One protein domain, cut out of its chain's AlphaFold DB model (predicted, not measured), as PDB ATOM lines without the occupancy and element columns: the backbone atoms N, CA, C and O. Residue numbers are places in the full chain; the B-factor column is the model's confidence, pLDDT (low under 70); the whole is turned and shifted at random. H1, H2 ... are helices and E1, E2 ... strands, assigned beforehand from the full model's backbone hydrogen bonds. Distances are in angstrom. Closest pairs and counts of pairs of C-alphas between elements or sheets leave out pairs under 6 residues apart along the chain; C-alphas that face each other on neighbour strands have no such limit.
ATOM      1  N   PRO A  57     -19.030   2.039  46.027       80.88
ATOM      2  CA  PRO A  57     -19.166   1.362  44.748       80.88
ATOM      3  C   PRO A  57     -17.829   1.401  43.987       80.88
ATOM      4  O   PRO A  57     -17.158   2.439  43.986       80.88
ATOM      5  N   PRO A  58     -17.432   0.303  43.321       84.19
ATOM      6  CA  PRO A  58     -16.219   0.296  42.516       84.19
ATOM      7  C   PRO A  58     -16.359   1.244  41.322       84.19
ATOM      8  O   PRO A  58     -17.433   1.356  40.728       84.19
ATOM      9  N   VAL A  59     -15.261   1.902  40.947       88.81
ATOM     10  CA  VAL A  59     -15.209   2.795  39.776       88.81
ATOM     11  C   VAL A  59     -14.901   2.033  38.489       88.81
ATOM     12  O   VAL A  59     -15.258   2.489  37.405       88.81
ATOM     13  N   GLY A  60     -14.307   0.844  38.599       89.00
ATOM     14  CA  GLY A  60     -14.074  -0.037  37.466       89.00
ATOM     15  C   GLY A  60     -13.787  -1.472  37.883       89.00
ATOM     16  O   GLY A  60     -13.344  -1.746  38.999       89.00
ATOM     17  N   GLN A  61     -14.083  -2.398  36.972       91.69
ATOM     18  CA  GLN A  61     -13.806  -3.822  37.124       91.69
ATOM     19  C   GLN A  61     -13.276  -4.353  35.798       91.69
ATOM     20  O   GLN A  61     -13.974  -4.258  34.792       91.69
ATOM     21  N   TRP A  62     -12.087  -4.948  35.786       90.94
ATOM     22  CA  TRP A  62     -11.441  -5.420  34.561       90.94
ATOM     23  C   TRP A  62     -10.979  -6.859  34.696       90.94
ATOM     24  O   TRP A  62     -10.437  -7.259  35.725       90.94
ATOM     25  N   ALA A  63     -11.195  -7.630  33.639       91.62
ATOM     26  CA  ALA A  63     -10.672  -8.973  33.507       91.62
ATOM     27  C   ALA A  63      -9.149  -8.920  33.351       91.62
ATOM     28  O   ALA A  63      -8.610  -8.171  32.534       91.62
ATOM     29  N   CYS A  64      -8.454  -9.726  34.141       91.44
ATOM     30  CA  CYS A  64      -7.004  -9.824  34.121       91.44
ATOM     31  C   CYS A  64      -6.565 -11.220  34.570       91.44
ATOM     32  O   CYS A  64      -7.384 -12.071  34.933       91.44
ATOM     33  N   THR A  65      -5.265 -11.478  34.514       91.88
ATOM     34  CA  THR A  65      -4.677 -12.726  35.003       91.88
ATOM     35  C   THR A  65      -3.726 -12.490  36.167       91.88
ATOM     36  O   THR A  65      -3.254 -11.378  36.390       91.88
ATOM     37  N   THR A  66      -3.445 -13.546  36.928       89.62
ATOM     38  CA  THR A  66      -2.362 -13.560  37.921       89.62
ATOM     39  C   THR A  66      -1.484 -14.794  37.737       89.62
ATOM     40  O   THR A  66      -1.810 -15.717  36.978       89.62
ATOM     41  N   GLY A  67      -0.336 -14.811  38.421       85.38
ATOM     42  CA  GLY A  67       0.599 -15.935  38.362       85.38
ATOM     43  C   GLY A  67       1.201 -16.129  36.969       85.38
ATOM     44  O   GLY A  67       1.456 -17.263  36.577       85.38
ATOM     45  N   GLY A  68       1.375 -15.042  36.208       80.81
ATOM     46  CA  GLY A  68       1.918 -15.088  34.849       80.81
ATOM     47  C   GLY A  68       0.949 -15.652  33.804       80.81
ATOM     48  O   GLY A  68       1.396 -16.295  32.860       80.81
ATOM     49  N   GLY A  69      -0.362 -15.452  33.976       82.00
ATOM     50  CA  GLY A  69      -1.379 -15.905  33.014       82.00
ATOM     51  C   GLY A  69      -2.096 -17.206  33.384       82.00
ATOM     52  O   GLY A  69      -2.921 -17.688  32.614       82.00
ATOM     53  N   LEU A  70      -1.787 -17.792  34.544       83.12
ATOM     54  CA  LEU A  70      -2.306 -19.105  34.949       83.12
ATOM     55  C   LEU A  70      -3.687 -19.043  35.603       83.12
ATOM     56  O   LEU A  70      -4.441 -20.016  35.538       83.12
ATOM     57  N   PHE A  71      -4.016 -17.924  36.247       86.94
ATOM     58  CA  PHE A  71      -5.244 -17.786  37.023       86.94
ATOM     59  C   PHE A  71      -6.078 -16.611  36.534       86.94
ATOM     60  O   PHE A  71      -5.571 -15.501  36.382       86.94
ATOM     61  N   GLU A  72      -7.369 -16.862  36.332       88.31
ATOM     62  CA  GLU A  72      -8.352 -15.823  36.031       88.31
ATOM     63  C   GLU A  72      -8.610 -14.966  37.272       88.31
ATOM     64  O   GLU A  72      -8.819 -15.480  38.382       88.31
ATOM     65  N   ALA A  73      -8.627 -13.653  37.074       90.31
ATOM     66  CA  ALA A  73      -8.892 -12.692  38.124       90.31
ATOM     67  C   ALA A  73      -9.619 -11.455  37.590       90.31
ATOM     68  O   ALA A  73      -9.764 -11.236  36.384       90.31
ATOM     69  N   VAL A  74     -10.095 -10.643  38.527       91.75
ATOM     70  CA  VAL A  74     -10.677  -9.335  38.252       91.75
ATOM     71  C   VAL A  74      -9.968  -8.298  39.105       91.75
ATOM     72  O   VAL A  74      -9.902  -8.447  40.328       91.75
ATOM     73  N   LEU A  75      -9.463  -7.252  38.454       91.56
ATOM     74  CA  LEU A  75      -9.024  -6.032  39.114       91.56
ATOM     75  C   LEU A  75     -10.255  -5.170  39.362       91.56
ATOM     76  O   LEU A  75     -10.989  -4.866  38.424       91.56
ATOM     77  N   VAL A  76     -10.465  -4.763  40.603       91.31
ATOM     78  CA  VAL A  76     -11.510  -3.817  40.986       91.31
ATOM     79  C   VAL A  76     -10.828  -2.567  41.512       91.31
ATOM     80  O   VAL A  76     -10.022  -2.659  42.434       91.31
ATOM     81  N   THR A  77     -11.143  -1.416  40.929       90.50
ATOM     82  CA  THR A  77     -10.699  -0.112  41.439       90.50
ATOM     83  C   THR A  77     -11.826   0.566  42.193       90.50
ATOM     84  O   THR A  77     -13.007   0.435  41.851       90.50
ATOM     85  N   TYR A  78     -11.447   1.369  43.175       90.06
ATOM     86  CA  TYR A  78     -12.341   2.226  43.932       90.06
ATOM     87  C   TYR A  78     -11.931   3.691  43.792       90.06
ATOM     88  O   TYR A  78     -10.813   4.032  43.391       90.06
ATOM     89  N   ALA A  79     -12.864   4.580  44.124       85.31
ATOM     90  CA  ALA A  79     -12.581   6.004  44.184       85.31
ATOM     91  C   ALA A  79     -11.470   6.260  45.214       85.31
ATOM     92  O   ALA A  79     -11.556   5.791  46.345       85.31
ATOM     93  N   GLY A  80     -10.436   7.000  44.814       85.50
ATOM     94  CA  GLY A  80      -9.255   7.259  45.644       85.50
ATOM     95  C   GLY A  80      -7.990   6.529  45.191       85.50
ATOM     96  O   GLY A  80      -6.922   6.900  45.657       85.50
ATOM     97  N   GLY A  81      -8.085   5.578  44.251       86.62
ATOM     98  CA  GLY A  81      -6.927   4.849  43.706       86.62
ATOM     99  C   GLY A  81      -6.659   3.501  44.381       86.62
ATOM    100  O   GLY A  81      -5.638   2.873  44.119       86.62
ATOM    101  N   GLU A  82      -7.563   3.045  45.247       90.94
ATOM    102  CA  GLU A  82      -7.480   1.731  45.883       90.94
ATOM    103  C   GLU A  82      -7.846   0.623  44.898       90.94
ATOM    104  O   GLU A  82      -8.853   0.724  44.185       90.94
ATOM    105  N   CYS A  83      -7.063  -0.457  44.892       90.12
ATOM    106  CA  CYS A  83      -7.275  -1.576  43.985       90.12
ATOM    107  C   CYS A  83      -7.231  -2.931  44.682       90.12
ATOM    108  O   CYS A  83      -6.338  -3.221  45.475       90.12
ATOM    109  N   HIS A  84      -8.172  -3.794  44.302       90.94
ATOM    110  CA  HIS A  84      -8.308  -5.154  44.813       90.94
ATOM    111  C   HIS A  84      -8.251  -6.166  43.678       90.94
ATOM    112  O   HIS A  84      -8.877  -5.984  42.632       90.94
ATOM    113  N   ILE A  85      -7.533  -7.265  43.903       91.25
ATOM    114  CA  ILE A  85      -7.479  -8.394  42.973       91.25
ATOM    115  C   ILE A  85      -8.324  -9.524  43.542       91.25
ATOM    116  O   ILE A  85      -8.019 -10.079  44.598       91.25
ATOM    117  N   TYR A  86      -9.358  -9.914  42.805       88.62
ATOM    118  CA  TYR A  86     -10.191 -11.051  43.166       88.62
ATOM    119  C   TYR A  86      -9.955 -12.209  42.208       88.62
ATOM    120  O   TYR A  86     -10.265 -12.126  41.022       88.62
ATOM    121  N   THR A  87      -9.452 -13.318  42.743       86.44
ATOM    122  CA  THR A  87      -9.301 -14.580  42.012       86.44
ATOM    123  C   THR A  87     -10.541 -15.454  42.184       86.44
ATOM    124  O   THR A  87     -11.090 -15.533  43.286       86.44
ATOM    125  N   GLY A  88     -10.947 -16.177  41.140       71.50
ATOM    126  CA  GLY A  88     -11.990 -17.204  41.238       71.50
ATOM    127  C   GLY A  88     -12.975 -17.207  40.072       71.50
ATOM    128  O   GLY A  88     -13.256 -16.176  39.463       71.50
ATOM    129  N   ARG A  89     -13.528 -18.391  39.774       60.31
ATOM    130  CA  ARG A  89     -14.491 -18.579  38.679       60.31
ATOM    131  C   ARG A  89     -15.779 -17.798  38.939       60.31
ATOM    132  O   ARG A  89     -16.360 -17.899  40.014       60.31
ATOM    133  N   GLY A  90     -16.254 -17.084  37.918       58.41
ATOM    134  CA  GLY A  90     -17.571 -16.437  37.909       58.41
ATOM    135  C   GLY A  90     -17.566 -14.922  38.116       58.41
ATOM    136  O   GLY A  90     -18.595 -14.294  37.879       58.41
ATOM    137  N   ARG A  91     -16.432 -14.304  38.474       64.75
ATOM    138  CA  ARG A  91     -16.309 -12.841  38.418       64.75
ATOM    139  C   ARG A  91     -16.024 -12.414  36.981       64.75
ATOM    140  O   ARG A  91     -15.009 -12.794  36.407       64.75
ATOM    141  N   ARG A  92     -16.943 -11.649  36.387       69.94
ATOM    142  CA  ARG A  92     -16.765 -11.055  35.057       69.94
ATOM    143  C   ARG A  92     -16.386  -9.589  35.217       69.94
ATOM    144  O   ARG A  92     -17.217  -8.794  35.636       69.94
ATOM    145  N   GLY A  93     -15.136  -9.269  34.902       81.88
ATOM    146  CA  GLY A  93     -14.703  -7.896  34.666       81.88
ATOM    147  C   GLY A  93     -14.863  -7.514  33.195       81.88
ATOM    148  O   GLY A  93     -15.182  -8.358  32.352       81.88
ATOM    149  N   ASP A  94     -14.615  -6.247  32.887       85.38
ATOM    150  CA  ASP A  94     -14.499  -5.762  31.518       85.38
ATOM    151  C   ASP A  94     -13.348  -6.473  30.790       85.38
ATOM    152  O   ASP A  94     -12.216  -6.513  31.272       85.38
ATOM    153  N   MET A  95     -13.650  -7.037  29.624       84.25
ATOM    154  CA  MET A  95     -12.709  -7.787  28.792       84.25
ATOM    155  C   MET A  95     -12.046  -6.930  27.707       84.25
ATOM    156  O   MET A  95     -11.323  -7.469  26.876       84.25
ATOM    157  N   SER A  96     -12.274  -5.614  27.694       84.81
ATOM    158  CA  SER A  96     -11.740  -4.681  26.689       84.81
ATOM    159  C   SER A  96     -10.215  -4.731  26.516       84.81
ATOM    160  O   SER A  96      -9.719  -4.454  25.426       84.81
ATOM    161  N   TYR A  97      -9.478  -5.137  27.554       83.19
ATOM    162  CA  TYR A  97      -8.014  -5.262  27.547       83.19
ATOM    163  C   TYR A  97      -7.506  -6.664  27.189       83.19
ATOM    164  O   TYR A  97      -6.302  -6.867  27.042       83.19
ATOM    165  N   CYS A  98      -8.400  -7.638  27.050       85.75
ATOM    166  CA  CYS A  98      -8.039  -8.998  26.689       85.75
ATOM    167  C   CYS A  98      -7.956  -9.129  25.170       85.75
ATOM    168  O   CYS A  98      -8.855  -8.708  24.439       85.75
ATOM    169  N   VAL A  99      -6.886  -9.748  24.669       81.31
ATOM    170  CA  VAL A  99      -6.757 -10.001  23.228       81.31
ATOM    171  C   VAL A  99      -7.626 -11.207  22.865       81.31
ATOM    172  O   VAL A  99      -7.178 -12.350  22.891       81.31
ATOM    173  N   GLY A 100      -8.900 -10.963  22.566       77.00
ATOM    174  CA  GLY A 100      -9.890 -11.998  22.257       77.00
ATOM    175  C   GLY A 100     -10.872 -12.258  23.402       77.00
ATOM    176  O   GLY A 100     -11.042 -11.441  24.299       77.00
ATOM    177  N   SER A 101     -11.563 -13.395  23.354       73.00
ATOM    178  CA  SER A 101     -12.644 -13.741  24.291       73.00
ATOM    179  C   SER A 101     -12.208 -14.661  25.439       73.00
ATOM    180  O   SER A 101     -13.051 -15.211  26.147       73.00
ATOM    181  N   THR A 102     -10.903 -14.853  25.624       77.75
ATOM    182  CA  THR A 102     -10.315 -15.787  26.596       77.75
ATOM    183  C   THR A 102      -9.547 -15.048  27.683       77.75
ATOM    184  O   THR A 102      -8.775 -14.148  27.380       77.75
ATOM    185  N   PHE A 103      -9.677 -15.467  28.945       78.50
ATOM    186  CA  PHE A 103      -8.938 -14.837  30.048       78.50
ATOM    187  C   PHE A 103      -7.420 -14.980  29.932       78.50
ATOM    188  O   PHE A 103      -6.688 -14.088  30.342       78.50
ATOM    189  N   SER A 104      -6.935 -16.068  29.332       80.12
ATOM    190  CA  SER A 104      -5.502 -16.324  29.137       80.12
ATOM    191  C   SER A 104      -4.794 -15.292  28.254       80.12
ATOM    192  O   SER A 104      -3.569 -15.284  28.194       80.12
ATOM    193  N   THR A 105      -5.545 -14.438  27.556       84.56
ATOM    194  CA  THR A 105      -5.014 -13.350  26.730       84.56
ATOM    195  C   THR A 105      -5.225 -11.971  27.358       84.56
ATOM    196  O   THR A 105      -4.927 -10.958  26.722       84.56
ATOM    197  N   CYS A 106      -5.739 -11.913  28.591       88.12
ATOM    198  CA  CYS A 106      -5.803 -10.688  29.376       88.12
ATOM    199  C   CYS A 106      -4.431 -10.358  29.986       88.12
ATOM    200  O   CYS A 106      -3.682 -11.272  30.348       88.12
ATOM    201  N   PRO A 107      -4.109  -9.065  30.159       91.44
ATOM    202  CA  PRO A 107      -2.898  -8.645  30.854       91.44
ATOM    203  C   PRO A 107      -2.892  -9.112  32.316       91.44
ATOM    204  O   PRO A 107      -3.928  -9.470  32.886       91.44
ATOM    205  N   ASP A 108      -1.714  -9.080  32.934       92.06
ATOM    206  CA  ASP A 108      -1.582  -9.320  34.370       92.06
ATOM    207  C   ASP A 108      -2.261  -8.190  35.167       92.06
ATOM    208  O   ASP A 108      -2.166  -7.011  34.808       92.06
ATOM    209  N   CYS A 109      -2.955  -8.538  36.254       91.25
ATOM    210  CA  CYS A 109      -3.697  -7.579  37.074       91.25
ATOM    211  C   CYS A 109      -2.804  -6.478  37.654       91.25
ATOM    212  O   CYS A 109      -3.267  -5.354  37.841       91.25
ATOM    213  N   ARG A 110      -1.529  -6.777  37.924       91.00
ATOM    214  CA  ARG A 110      -0.570  -5.803  38.444       91.00
ATOM    215  C   ARG A 110      -0.191  -4.783  37.379       91.00
ATOM    216  O   ARG A 110      -0.239  -3.592  37.656       91.00
ATOM    217  N   THR A 111       0.093  -5.239  36.159       91.62
ATOM    218  CA  THR A 111       0.365  -4.357  35.011       91.62
ATOM    219  C   THR A 111      -0.837  -3.480  34.688       91.62
ATOM    220  O   THR A 111      -0.684  -2.295  34.408       91.62
ATOM    221  N   LEU A 112      -2.046  -4.044  34.757       90.06
ATOM    222  CA  LEU A 112      -3.261  -3.263  34.573       90.06
ATOM    223  C   LEU A 112      -3.386  -2.191  35.669       90.06
ATOM    224  O   LEU A 112      -3.644  -1.036  35.354       90.06
ATOM    225  N   GLY A 113      -3.153  -2.552  36.934       89.88
ATOM    226  CA  GLY A 113      -3.240  -1.622  38.061       89.88
ATOM    227  C   GLY A 113      -2.200  -0.500  38.042       89.88
ATOM    228  O   GLY A 113      -2.511   0.619  38.436       89.88
ATOM    229  N   GLU A 114      -0.998  -0.747  37.522       89.62
ATOM    230  CA  GLU A 114       0.003   0.306  37.290       89.62
ATOM    231  C   GLU A 114      -0.515   1.386  36.327       89.62
ATOM    232  O   GLU A 114      -0.253   2.566  36.533       89.62
ATOM    233  N   GLY A 115      -1.307   1.006  35.317       87.19
ATOM    234  CA  GLY A 115      -1.955   1.955  34.405       87.19
ATOM    235  C   GLY A 115      -3.099   2.761  35.030       87.19
ATOM    236  O   GLY A 115      -3.509   3.767  34.455       87.19
ATOM    237  N   TRP A 116      -3.606   2.334  36.190       84.88
ATOM    238  CA  TRP A 116      -4.678   2.997  36.941       84.88
ATOM    239  C   TRP A 116      -4.172   3.726  38.194       84.88
ATOM    240  O   TRP A 116      -4.988   4.109  39.031       84.88
ATOM    241  N   ASP A 117      -2.851   3.896  38.341       87.19
ATOM    242  CA  ASP A 117      -2.211   4.495  39.523       87.19
ATOM    243  C   ASP A 117      -2.665   3.835  40.842       87.19
ATOM    244  O   ASP A 117      -2.859   4.487  41.871       87.19
ATOM    245  N   CYS A 118      -2.848   2.513  40.801       86.38
ATOM    246  CA  CYS A 118      -3.326   1.733  41.932       86.38
ATOM    247  C   CYS A 118      -2.351   1.768  43.113       86.38
ATOM    248  O   CYS A 118      -1.179   1.403  42.974       86.38
ATOM    249  N   TYR A 119      -2.869   2.054  44.307       88.38
ATOM    250  CA  TYR A 119      -2.238   1.611  45.544       88.38
ATOM    251  C   TYR A 119      -2.919   0.333  46.049       88.38
ATOM    252  O   TYR A 119      -4.139   0.172  45.989       88.38
ATOM    253  N   TRP A 120      -2.093  -0.600  46.513       83.12
ATOM    254  CA  TRP A 120      -2.510  -1.937  46.926       83.12
ATOM    255  C   TRP A 120      -2.616  -1.989  48.450       83.12
ATOM    256  O   TRP A 120      -1.707  -1.505  49.132       83.12
ATOM    257  N   ILE A 121      -3.701  -2.571  48.962       65.12
ATOM    258  CA  ILE A 121      -3.903  -2.855  50.393       65.12
ATOM    259  C   ILE A 121      -3.743  -4.355  50.639       65.12
ATOM    260  O   ILE A 121      -4.200  -5.144  49.780       65.12
TER     261      ILE A 121
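This is residues 57 to 121 of the 121 residues of an uncharacterized protein of Polyangium fumosum (UniProt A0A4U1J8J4). Picture a small twisted sheet of three strands, E1, E2 and E3, with the short helix H1 packed on one face, and a long loop that wraps from E3 across the other face and round the E1 edge to reach H1. After H1 the tail folds back to the E3 edge, where residues 119 to 120 pair briefly with E3. The 65 printed residues hold three named strands and one named helix in the order E1, E2, E3, H1; under half of the residues are in named elements, and the class is mixed, helices and strands. The sheet order is E1, E2, E3, antiparallel throughout, and E1 bends by 65 degrees at residue 63. The whole is compact, with a radius of gyration of the C-alphas of 10.7 A and spans of 30 by 21 by 19 A.

Start at the inner strand E2, residues 71 to 78, between the edge strands E1, residues 58 to 66, and E3, residues 82 to 87. The three form a meander, each strand the antiparallel neighbour of the one before. In the hairpin E1 and E2 the directions differ by 157 degrees; look for N 62 and O 75, 2.9 A apart, and N 66 and O 71, 2.9 A, both within hydrogen-bond range. In the hairpin E2 and E3 the angle is 156 degrees, and N 76 and O 84 are within hydrogen-bond range at 2.9 A. The sheet is only just strongly twisted, its C-alphas lying up to 4.2 A off the best plane. Residues 82 to 83 of E3 also pair, parallel, with residues 119 to 120. H1, residues 109 to 114, is on the sheet. Its closest C-alphas to E1 are those of Cys 109 and Cys 64, 5.0 A apart; to E2, those of Cys 109 and Leu 75, 5.9 A. In H1 every O i to N i+4 pair is within hydrogen-bond range.

Find C-alpha 71 at (-5.244, -17.786, 37.023); from there E2 runs 22.3 A to C-alpha 78. E1 begins at C-alpha 58, (-16.219, 0.296, 42.516), and measures 20.1 A, and E3 measures 16.9 A. H1 measures 8.7 A and ends at C-alpha 114, (0.003, 0.306, 37.290).

The two C-alphas farthest apart, those of Gly 80 and Gly 100, are 30.3 A apart. The printed part has no cut and ends at residue 121, the chain's last. The links E1 to E2 and E2 to E3 are tight; the link E3 to H1, residues 88 to 108, is long. Look at residues 89 to 92 and residue 121 for pLDDT under 70; the mean of the printed part is 84.9.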